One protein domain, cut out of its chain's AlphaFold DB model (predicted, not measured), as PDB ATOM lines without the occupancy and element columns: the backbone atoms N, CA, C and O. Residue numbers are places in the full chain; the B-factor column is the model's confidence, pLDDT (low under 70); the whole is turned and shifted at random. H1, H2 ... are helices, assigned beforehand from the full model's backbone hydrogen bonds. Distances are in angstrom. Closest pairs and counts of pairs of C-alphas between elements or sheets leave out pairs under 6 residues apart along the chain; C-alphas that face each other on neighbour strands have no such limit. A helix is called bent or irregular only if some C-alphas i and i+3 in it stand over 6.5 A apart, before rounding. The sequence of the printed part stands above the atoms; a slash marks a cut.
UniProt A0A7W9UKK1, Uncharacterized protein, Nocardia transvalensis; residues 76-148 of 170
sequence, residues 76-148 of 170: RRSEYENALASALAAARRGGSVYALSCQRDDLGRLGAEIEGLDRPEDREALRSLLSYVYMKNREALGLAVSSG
ATOM      1  N   ARG A  76     121.889  92.657 116.096       79.81
ATOM      2  CA  ARG A  76     122.233  93.949 116.726       79.81
ATOM      3  C   ARG A  76     121.014  94.810 117.065       79.81
ATOM      4  O   ARG A  76     121.052  95.552 118.035       79.81
ATOM      5  N   ARG A  77     119.915  94.701 116.311       85.25
ATOM      6  CA  ARG A  77     118.678  95.443 116.598       85.25
ATOM      7  C   ARG A  77     118.149  95.170 118.006       85.25
ATOM      8  O   ARG A  77     117.780  96.120 118.692       85.25
ATOM      9  N   SER A  78     118.125  93.913 118.446       84.81
ATOM     10  CA  SER A  78     117.576  93.566 119.762       84.81
ATOM     11  C   SER A  78     118.417  94.144 120.907       84.81
ATOM     12  O   SER A  78     117.870  94.519 121.942       84.81
ATOM     13  N   GLU A  79     119.728  94.311 120.709       88.94
ATOM     14  CA  GLU A  79     120.624  94.979 121.661       88.94
ATOM     15  C   GLU A  79     120.222  96.449 121.864       88.94
ATOM     16  O   GLU A  79     120.044  96.889 123.004       88.94
ATOM     17  N   TYR A  80     119.978  97.187 120.773       92.56
ATOM     18  CA  TYR A  80     119.485  98.569 120.836       92.56
ATOM     19  C   TYR A  80     118.091  98.655 121.466       92.56
ATOM     20  O   TYR A  80     117.839  99.529 122.296       92.56
ATOM     21  N   GLU A  81     117.185  97.735 121.131       91.31
ATOM     22  CA  GLU A  81     115.846  97.686 121.729       91.31
ATOM     23  C   GLU A  81     115.892  97.431 123.242       91.31
ATOM     24  O   GLU A  81     115.121  98.038 123.990       91.31
ATOM     25  N   ASN A  82     116.808  96.578 123.704       90.31
ATOM     26  CA  ASN A  82     117.028  96.310 125.124       90.31
ATOM     27  C   ASN A  82     117.617  97.528 125.845       90.31
ATOM     28  O   ASN A  82     117.157  97.875 126.937       90.31
ATOM     29  N   ALA A  83     118.583  98.219 125.230       93.25
ATOM     30  CA  ALA A  83     119.130  99.464 125.764       93.25
ATOM     31  C   ALA A  83     118.038 100.543 125.903       93.25
ATOM     32  O   ALA A  83     117.892 101.159 126.963       93.25
ATOM     33  N   LEU A  84     117.200 100.704 124.874       94.75
ATOM     34  CA  LEU A  84     116.059 101.623 124.879       94.75
ATOM     35  C   LEU A  84     115.000 101.234 125.918       94.75
ATOM     36  O   LEU A  84     114.472 102.105 126.612       94.75
ATOM     37  N   ALA A  85     114.711  99.941 126.081       92.06
ATOM     38  CA  ALA A  85     113.783  99.451 127.100       92.06
ATOM     39  C   ALA A  85     114.304  99.711 128.524       92.06
ATOM     40  O   ALA A  85     113.543 100.150 129.389       92.06
ATOM     41  N   SER A  86     115.603  99.506 128.756       91.62
ATOM     42  CA  SER A  86     116.257  99.818 130.030       91.62
ATOM     43  C   SER A  86     116.177 101.315 130.349       91.62
ATOM     44  O   SER A  86     115.758 101.698 131.446       91.62
ATOM     45  N   ALA A  87     116.470 102.169 129.364       93.31
ATOM     46  CA  ALA A  87     116.331 103.616 129.492       93.31
ATOM     47  C   ALA A  87     114.875 104.023 129.794       93.31
ATOM     48  O   ALA A  87     114.613 104.796 130.717       93.31
ATOM     49  N   LEU A  88     113.899 103.456 129.088       93.62
ATOM     50  CA  LEU A  88     112.485 103.708 129.360       93.62
ATOM     51  C   LEU A  88     112.092 103.312 130.794       93.62
ATOM     52  O   LEU A  88     111.400 104.065 131.480       93.62
ATOM     53  N   ALA A  89     112.553 102.152 131.267       91.44
ATOM     54  CA  ALA A  89     112.308 101.690 132.629       91.44
ATOM     55  C   ALA A  89     112.985 102.581 133.686       91.44
ATOM     56  O   ALA A  89     112.430 102.779 134.767       91.44
ATOM     57  N   ALA A  90     114.170 103.125 133.401       89.19
ATOM     58  CA  ALA A  90     114.828 104.110 134.259       89.19
ATOM     59  C   ALA A  90     114.036 105.428 134.315       89.19
ATOM     60  O   ALA A  90     113.703 105.887 135.404       89.19
ATOM     61  N   ALA A  91     113.611 105.964 133.165       89.31
ATOM     62  CA  ALA A  91     112.815 107.190 133.103       89.31
ATOM     63  C   ALA A  91     111.483 107.059 133.866       89.31
ATOM     64  O   ALA A  91     111.089 107.972 134.585       89.31
ATOM     65  N   ARG A  92     110.814 105.900 133.773       89.19
ATOM     66  CA  ARG A  92     109.564 105.612 134.504       89.19
ATOM     67  C   ARG A  92     109.744 105.516 136.016       89.19
ATOM     68  O   ARG A  92     108.843 105.908 136.749       89.19
ATOM     69  N   ARG A  93     110.881 104.987 136.479       88.94
ATOM     70  CA  ARG A  93     111.231 104.972 137.909       88.94
ATOM     71  C   ARG A  93     111.523 106.375 138.444       88.94
ATOM     72  O   ARG A  93     111.459 106.582 139.651       88.94
ATOM     73  N   GLY A  94     111.802 107.328 137.554       85.88
ATOM     74  CA  GLY A  94     112.246 108.663 137.913       85.88
ATOM     75  C   GLY A  94     113.676 108.650 138.448       85.88
ATOM     76  O   GLY A  94     114.423 107.685 138.287       85.88
ATOM     77  N   GLY A  95     114.073 109.747 139.079       87.62
ATOM     78  CA  GLY A  95     115.412 109.899 139.628       87.62
ATOM     79  C   GLY A  95     115.753 111.357 139.878       87.62
ATOM     80  O   GLY A  95     114.925 112.250 139.692       87.62
ATOM     81  N   SER A  96     116.993 111.602 140.294       90.44
ATOM     82  CA  SER A  96     117.508 112.965 140.382       90.44
ATOM     83  C   SER A  96     117.639 113.588 138.989       90.44
ATOM     84  O   SER A  96     117.833 112.889 137.989       90.44
ATOM     85  N   VAL A  97     117.602 114.923 138.929       91.00
ATOM     86  CA  VAL A  97     117.860 115.693 137.698       91.00
ATOM     87  C   VAL A  97     119.183 115.270 137.053       91.00
ATOM     88  O   VAL A  97     119.259 115.126 135.835       91.00
ATOM     89  N   TYR A  98     120.208 115.015 137.873       92.06
ATOM     90  CA  TYR A  98     121.512 114.543 137.414       92.06
ATOM     91  C   TYR A  98     121.426 113.174 136.727       92.06
ATOM     92  O   TYR A  98     121.849 113.047 135.583       92.06
ATOM     93  N   ALA A  99     120.813 112.174 137.372       92.00
ATOM     94  CA  ALA A  99     120.703 110.826 136.812       92.00
ATOM     95  C   ALA A  99     119.949 110.814 135.472       92.00
ATOM     96  O   ALA A  99     120.385 110.184 134.509       92.00
ATOM     97  N   LEU A 100     118.846 111.564 135.388       92.12
ATOM     98  CA  LEU A 100     118.050 111.676 134.165       92.12
ATOM     99  C   LEU A 100     118.781 112.442 133.054       92.12
ATOM    100  O   LEU A 100     118.583 112.132 131.879       92.12
ATOM    101  N   SER A 101     119.644 113.397 133.417       92.62
ATOM    102  CA  SER A 101     120.489 114.134 132.470       92.62
ATOM    103  C   SER A 101     121.602 113.253 131.900       92.62
ATOM    104  O   SER A 101     121.761 113.220 130.685       92.62
ATOM    105  N   CYS A 102     122.288 112.461 132.732       94.19
ATOM    106  CA  CYS A 102     123.246 111.459 132.250       94.19
ATOM    107  C   CYS A 102     122.578 110.461 131.298       94.19
ATOM    108  O   CYS A 102     123.091 110.184 130.219       94.19
ATOM    109  N   GLN A 103     121.381 109.991 131.651       94.31
ATOM    110  CA  GLN A 103     120.616 109.097 130.791       94.31
ATOM    111  C   GLN A 103     120.247 109.748 129.445       94.31
ATOM    112  O   GLN A 103     120.230 109.077 128.415       94.31
ATOM    113  N   ARG A 104     119.947 111.051 129.423       94.31
ATOM    114  CA  ARG A 104     119.694 111.787 128.177       94.31
ATOM    115  C   ARG A 104     120.931 111.813 127.279       94.31
ATOM    116  O   ARG A 104     120.800 111.644 126.071       94.31
ATOM    117  N   ASP A 105     122.111 111.995 127.861       95.44
ATOM    118  CA  ASP A 105     123.371 111.990 127.113       95.44
ATOM    119  C   ASP A 105     123.683 110.582 126.566       95.44
ATOM    120  O   ASP A 105     124.117 110.439 125.419       95.44
ATOM    121  N   ASP A 106     123.368 109.528 127.328       94.81
ATOM    122  CA  ASP A 106     123.448 108.132 126.874       94.81
ATOM    123  C   ASP A 106     122.517 107.855 125.689       94.81
ATOM    124  O   ASP A 106     122.938 107.244 124.706       94.81
ATOM    125  N   LEU A 107     121.279 108.359 125.729       96.19
ATOM    126  CA  LEU A 107     120.354 108.295 124.592       96.19
ATOM    127  C   LEU A 107     120.897 109.048 123.366       96.19
ATOM    128  O   LEU A 107     120.606 108.666 122.232       96.19
ATOM    129  N   GLY A 108     121.697 110.099 123.570       95.88
ATOM    130  CA  GLY A 108     122.380 110.840 122.503       95.88
ATOM    131  C   GLY A 108     123.405 109.979 121.784       95.88
ATOM    132  O   GLY A 108     123.392 109.887 120.555       95.88
ATOM    133  N   ARG A 109     124.241 109.288 122.563       96.19
ATOM    134  CA  ARG A 109     125.227 108.335 122.039       96.19
ATOM    135  C   ARG A 109     124.554 107.165 121.329       96.19
ATOM    136  O   ARG A 109     124.911 106.861 120.196       96.19
ATOM    137  N   LEU A 110     123.520 106.592 121.944       95.56
ATOM    138  CA  LEU A 110     122.744 105.500 121.359       95.56
ATOM    139  C   LEU A 110     122.102 105.903 120.025       95.56
ATOM    140  O   LEU A 110     122.091 105.117 119.084       95.56
ATOM    141  N   GLY A 111     121.612 107.143 119.919       95.69
ATOM    142  CA  GLY A 111     121.104 107.692 118.664       95.69
ATOM    143  C   GLY A 111     122.157 107.706 117.560       95.69
ATOM    144  O   GLY A 111     121.888 107.219 116.468       95.69
ATOM    145  N   ALA A 112     123.369 108.184 117.851       95.69
ATOM    146  CA  ALA A 112     124.464 108.189 116.879       95.69
ATOM    147  C   ALA A 112     124.874 106.772 116.435       95.69
ATOM    148  O   ALA A 112     125.211 106.559 115.273       95.69
ATOM    149  N   GLU A 113     124.811 105.790 117.333       94.69
ATOM    150  CA  GLU A 113     125.060 104.390 116.983       94.69
ATOM    151  C   GLU A 113     123.954 103.801 116.098       94.69
ATOM    152  O   GLU A 113     124.257 103.121 115.116       94.69
ATOM    153  N   ILE A 114     122.684 104.105 116.394       94.44
ATOM    154  CA  ILE A 114     121.533 103.709 115.566       94.44
ATOM    155  C   ILE A 114     121.682 104.273 114.146       94.44
ATOM    156  O   ILE A 114     121.435 103.562 113.174       94.44
ATOM    157  N   GLU A 115     122.146 105.519 114.006       93.88
ATOM    158  CA  GLU A 115     122.430 106.136 112.703       93.88
ATOM    159  C   GLU A 115     123.472 105.384 111.870       93.88
ATOM    160  O   GLU A 115     123.416 105.409 110.639       93.88
ATOM    161  N   GLY A 116     124.404 104.695 112.529       91.81
ATOM    162  CA  GLY A 116     125.448 103.901 111.890       91.81
ATOM    163  C   GLY A 116     125.004 102.513 111.420       91.81
ATOM    164  O   GLY A 116     125.821 101.788 110.862       91.81
ATOM    165  N   LEU A 117     123.746 102.109 111.640       89.88
ATOM    166  CA  LEU A 117     123.265 100.778 111.256       89.88
ATOM    167  C   LEU A 117     123.142 100.616 109.741       89.88
ATOM    168  O   LEU A 117     122.466 101.405 109.087       89.88
ATOM    169  N   ASP A 118     123.693  99.532 109.193       88.50
ATOM    170  CA  ASP A 118     123.688  99.258 107.747       88.50
ATOM    171  C   ASP A 118     122.279  99.080 107.158       88.50
ATOM    172  O   ASP A 118     122.056  99.356 105.981       88.50
ATOM    173  N   ARG A 119     121.318  98.616 107.967       86.81
ATOM    174  CA  ARG A 119     119.936  98.349 107.545       86.81
ATOM    175  C   ARG A 119     119.037  99.566 107.795       86.81
ATOM    176  O   ARG A 119     118.792  99.890 108.960       86.81
ATOM    177  N   PRO A 120     118.490 100.207 106.744       87.81
ATOM    178  CA  PRO A 120     117.623 101.378 106.897       87.81
ATOM    179  C   PRO A 120     116.345 101.087 107.689       87.81
ATOM    180  O   PRO A 120     115.953 101.889 108.528       87.81
ATOM    181  N   GLU A 121     115.737  99.918 107.482       86.06
ATOM    182  CA  GLU A 121     114.492  99.524 108.159       86.06
ATOM    183  C   GLU A 121     114.666  99.419 109.681       86.06
ATOM    184  O   GLU A 121     113.841  99.908 110.454       86.06
ATOM    185  N   ASP A 122     115.779  98.826 110.125       88.00
ATOM    186  CA  ASP A 122     116.105  98.722 111.549       88.00
ATOM    187  C   ASP A 122     116.411 100.104 112.136       88.00
ATOM    188  O   ASP A 122     115.968 100.422 113.241       88.00
ATOM    189  N   ARG A 123     117.111 100.955 111.377       91.12
ATOM    190  CA  ARG A 123     117.410 102.335 111.765       91.12
ATOM    191  C   ARG A 123     116.139 103.157 111.967       91.12
ATOM    192  O   ARG A 123     116.006 103.822 112.990       91.12
ATOM    193  N   GLU A 124     115.206 103.123 111.021       91.50
ATOM    194  CA  GLU A 124     113.944 103.868 111.102       91.50
ATOM    195  C   GLU A 124     113.079 103.402 112.274       91.50
ATOM    196  O   GLU A 124     112.621 104.229 113.065       91.50
ATOM    197  N   ALA A 125     112.936 102.087 112.456       91.25
ATOM    198  CA  ALA A 125     112.218 101.534 113.599       91.25
ATOM    199  C   ALA A 125     112.842 101.995 114.931       91.25
ATOM    200  O   ALA A 125     112.145 102.492 115.820       91.25
ATOM    201  N   LEU A 126     114.167 101.883 115.063       94.00
ATOM    202  CA  LEU A 126     114.881 102.264 116.281       94.00
ATOM    203  C   LEU A 126     114.856 103.774 116.537       94.00
ATOM    204  O   LEU A 126     114.743 104.176 117.693       94.00
ATOM    205  N   ARG A 127     114.880 104.616 115.497       95.56
ATOM    206  CA  ARG A 127     114.675 106.071 115.622       95.56
ATOM    207  C   ARG A 127     113.303 106.401 116.201       95.56
ATOM    208  O   ARG A 127     113.205 107.242 117.092       95.56
ATOM    209  N   SER A 128     112.259 105.731 115.722       96.44
ATOM    210  CA  SER A 128     110.894 105.920 116.217       96.44
ATOM    211  C   SER A 128     110.778 105.533 117.696       96.44
ATOM    212  O   SER A 128     110.267 106.311 118.506       96.44
ATOM    213  N   LEU A 129     111.361 104.396 118.095       96.56
ATOM    214  CA  LEU A 129     111.421 104.004 119.507       96.56
ATOM    215  C   LEU A 129     112.247 104.995 120.345       96.56
ATOM    216  O   LEU A 129     111.807 105.411 121.417       96.56
ATOM    217  N   LEU A 130     113.417 105.405 119.855       97.19
ATOM    218  CA  LEU A 130     114.289 106.377 120.514       97.19
ATOM    219  C   LEU A 130     113.567 107.710 120.755       97.19
ATOM    220  O   LEU A 130     113.665 108.258 121.850       97.19
ATOM    221  N   SER A 131     112.804 108.202 119.777       96.94
ATOM    222  CA  SER A 131     112.000 109.425 119.899       96.94
ATOM    223  C   SER A 131     110.985 109.336 121.047       96.94
ATOM    224  O   SER A 131     110.916 110.229 121.898       96.94
ATOM    225  N   TYR A 132     110.265 108.212 121.150       97.44
ATOM    226  CA  TYR A 132     109.358 107.955 122.274       97.44
ATOM    227  C   TYR A 132     110.101 107.910 123.623       97.44
ATOM    228  O   TYR A 132     109.658 108.517 124.604       97.44
ATOM    229  N   VAL A 133     111.257 107.242 123.691       97.00
ATOM    230  CA  VAL A 133     112.057 107.154 124.927       97.00
ATOM    231  C   VAL A 133     112.614 108.521 125.338       97.00
ATOM    232  O   VAL A 133     112.581 108.858 126.523       97.00
ATOM    233  N   TYR A 134     113.049 109.347 124.386       96.50
ATOM    234  CA  TYR A 134     113.462 110.730 124.640       96.50
ATOM    235  C   TYR A 134     112.341 111.572 125.226       96.50
ATOM    236  O   TYR A 134     112.560 112.294 126.202       96.50
ATOM    237  N   MET A 135     111.140 111.472 124.655       96.12
ATOM    238  CA  MET A 135     109.962 112.144 125.194       96.12
ATOM    239  C   MET A 135     109.739 111.725 126.656       96.12
ATOM    240  O   MET A 135     109.598 112.595 127.514       96.12
ATOM    241  N   LYS A 136     109.809 110.425 126.979       95.88
ATOM    242  CA  LYS A 136     109.663 109.937 128.363       95.88
ATOM    243  C   LYS A 136     110.751 110.404 129.314       95.88
ATOM    244  O   LYS A 136     110.443 110.783 130.443       95.88
ATOM    245  N   ASN A 137     112.005 110.415 128.876       95.62
ATOM    246  CA  ASN A 137     113.094 110.962 129.677       95.62
ATOM    247  C   ASN A 137     112.885 112.465 129.944       95.62
ATOM    248  O   ASN A 137     113.059 112.910 131.077       95.62
ATOM    249  N   ARG A 138     112.424 113.231 128.947       94.31
ATOM    250  CA  ARG A 138     112.117 114.661 129.100       94.31
ATOM    251  C   ARG A 138     110.961 114.914 130.069       94.31
ATOM    252  O   ARG A 138     111.068 115.828 130.883       94.31
ATOM    253  N   GLU A 139     109.889 114.122 130.005       94.12
ATOM    254  CA  GLU A 139     108.786 114.187 130.978       94.12
ATOM    255  C   GLU A 139     109.298 113.931 132.402       94.12
ATOM    256  O   GLU A 139     109.043 114.726 133.307       94.12
ATOM    257  N   ALA A 140     110.082 112.864 132.590       93.25
ATOM    258  CA  ALA A 140     110.669 112.524 133.883       93.25
ATOM    259  C   ALA A 140     111.594 113.634 134.407       93.25
ATOM    260  O   ALA A 140     111.533 113.981 135.586       93.25
ATOM    261  N   LEU A 141     112.414 114.231 133.534       93.06
ATOM    262  CA  LEU A 141     113.295 115.342 133.889       93.06
ATOM    263  C   LEU A 141     112.492 116.574 134.316       93.06
ATOM    264  O   LEU A 141     112.824 117.192 135.323       93.06
ATOM    265  N   GLY A 142     111.420 116.907 133.590       92.31
ATOM    266  CA  GLY A 142     110.517 118.000 133.954       92.31
ATOM    267  C   GLY A 142     109.931 117.812 135.353       92.31
ATOM    268  O   GLY A 142     110.000 118.721 136.176       92.31
ATOM    269  N   LEU A 143     109.454 116.602 135.660       91.56
ATOM    270  CA  LEU A 143     108.936 116.253 136.987       91.56
ATOM    271  C   LEU A 143     110.017 116.309 138.080       91.56
ATOM    272  O   LEU A 143     109.765 116.817 139.175       91.56
ATOM    273  N   ALA A 144     111.227 115.821 137.798       89.50
ATOM    274  CA  ALA A 144     112.355 115.866 138.730       89.50
ATOM    275  C   ALA A 144     112.793 117.308 139.034       89.50
ATOM    276  O   ALA A 144     113.093 117.640 140.180       89.50
ATOM    277  N   VAL A 145     112.781 118.185 138.026       89.56
ATOM    278  CA  VAL A 145     113.032 119.616 138.220       89.56
ATOM    279  C   VAL A 145     111.937 120.205 139.104       89.56
ATOM    280  O   VAL A 145     112.251 120.735 140.161       89.56
ATOM    281  N   SER A 146     110.659 120.056 138.745       86.69
ATOM    282  CA  SER A 146     109.544 120.626 139.517       86.69
ATOM    283  C   SER A 146     109.496 120.148 140.973       86.69
ATOM    284  O   SER A 146     109.161 120.933 141.855       86.69
ATOM    285  N   SER A 147     109.861 118.892 141.240       79.00
ATOM    286  CA  SER A 147     109.937 118.350 142.605       79.00
ATOM    287  C   SER A 147     111.150 118.852 143.393       79.00
ATOM    288  O   SER A 147     111.023 119.074 144.592       79.00
ATOM    289  N   GLY A 148     112.288 119.109 142.740       62.62
ATOM    290  CA  GLY A 148     113.476 119.698 143.372       62.62
ATOM    291  C   GLY A 148     113.303 121.156 143.821       62.62
ATOM    292  O   GLY A 148     114.035 121.606 144.699       62.62
TER     293      GLY A 148
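This is residues 76 to 148 of the 170 residues of an uncharacterized protein of Nocardia transvalensis (UniProt A0A7W9UKK1). Three helices stand side by side in an up-and-down bundle, shaped as a slim rod, with the long helix H3 running the full length and the shorter H1 and H2 packed along it. Their centres make a triangle, and H3 reaches past the link between H1 and H2 with its last residues. The printed part has 73 residues with three named helices, in the order H1, H2, H3 along the chain, and no named strand; the class is all helix. It is compact, with a radius of gyration of the C-alphas of 12.6 A, and the C-alphas span 42 by 16 by 15 A.

The longest helix, H3, is residues 120 to 148 and measures 41.0 A from first to last C-alpha, from C-alpha 120 at (117.623, 101.378, 106.897) to C-alpha 148 at (113.476, 119.698, 143.372). H2 is residues 97 to 115, 27.1 A from first to last C-alpha. H1 is residues 76 to 93, 26.3 A long by the same measure, and begins with C-alpha 76 at (122.233, 93.949, 116.726). None of the three helices is bent or irregular.

H1, H2 and H3 form a bundle, up and down: each helix runs against the one before it in the chain. H3 touches H2, with 18 pairs of C-alphas within 8 A; the closest C-alphas are those of Val 97 and Ala 144, 5.6 A apart. H2 and H3 run opposite ways at a shallow tilt of 10 degrees and form a helical hairpin. H3 also touches H1, with 16 pairs of C-alphas within 8 A; the closest C-alphas are those of Ala 91 and Asn 137, 5.1 A apart. H1 and H3 run the same way at a shallow tilt of 16 degrees. H1 and H2 touch with 6 pairs of C-alphas within 8 A, the closest being those of Ala 91 and Leu 100, 7.0 A apart. They run opposite ways at a shallow tilt of 18 degrees and form the other helical hairpin. The helix packing is mostly aligned, with these three pairs at a shallow tilt. In H1, H2 and H3 every O i to N i+4 pair is within hydrogen-bond range.

The outline is a rod, and the two C-alphas farthest apart are those of Asp 118 and Gly 148, at 42.3 A. The first and last printed C-alphas, of Arg 76 and Gly 148, are 38.1 A apart. The printed part runs from residue 76 to residue 148 without a cut. Both links are tight: three residues lie between H1 and H2, and four between H2 and H3. The mean pLDDT of the printed part is 91.6, and residue 148 is the one printed residue under 70.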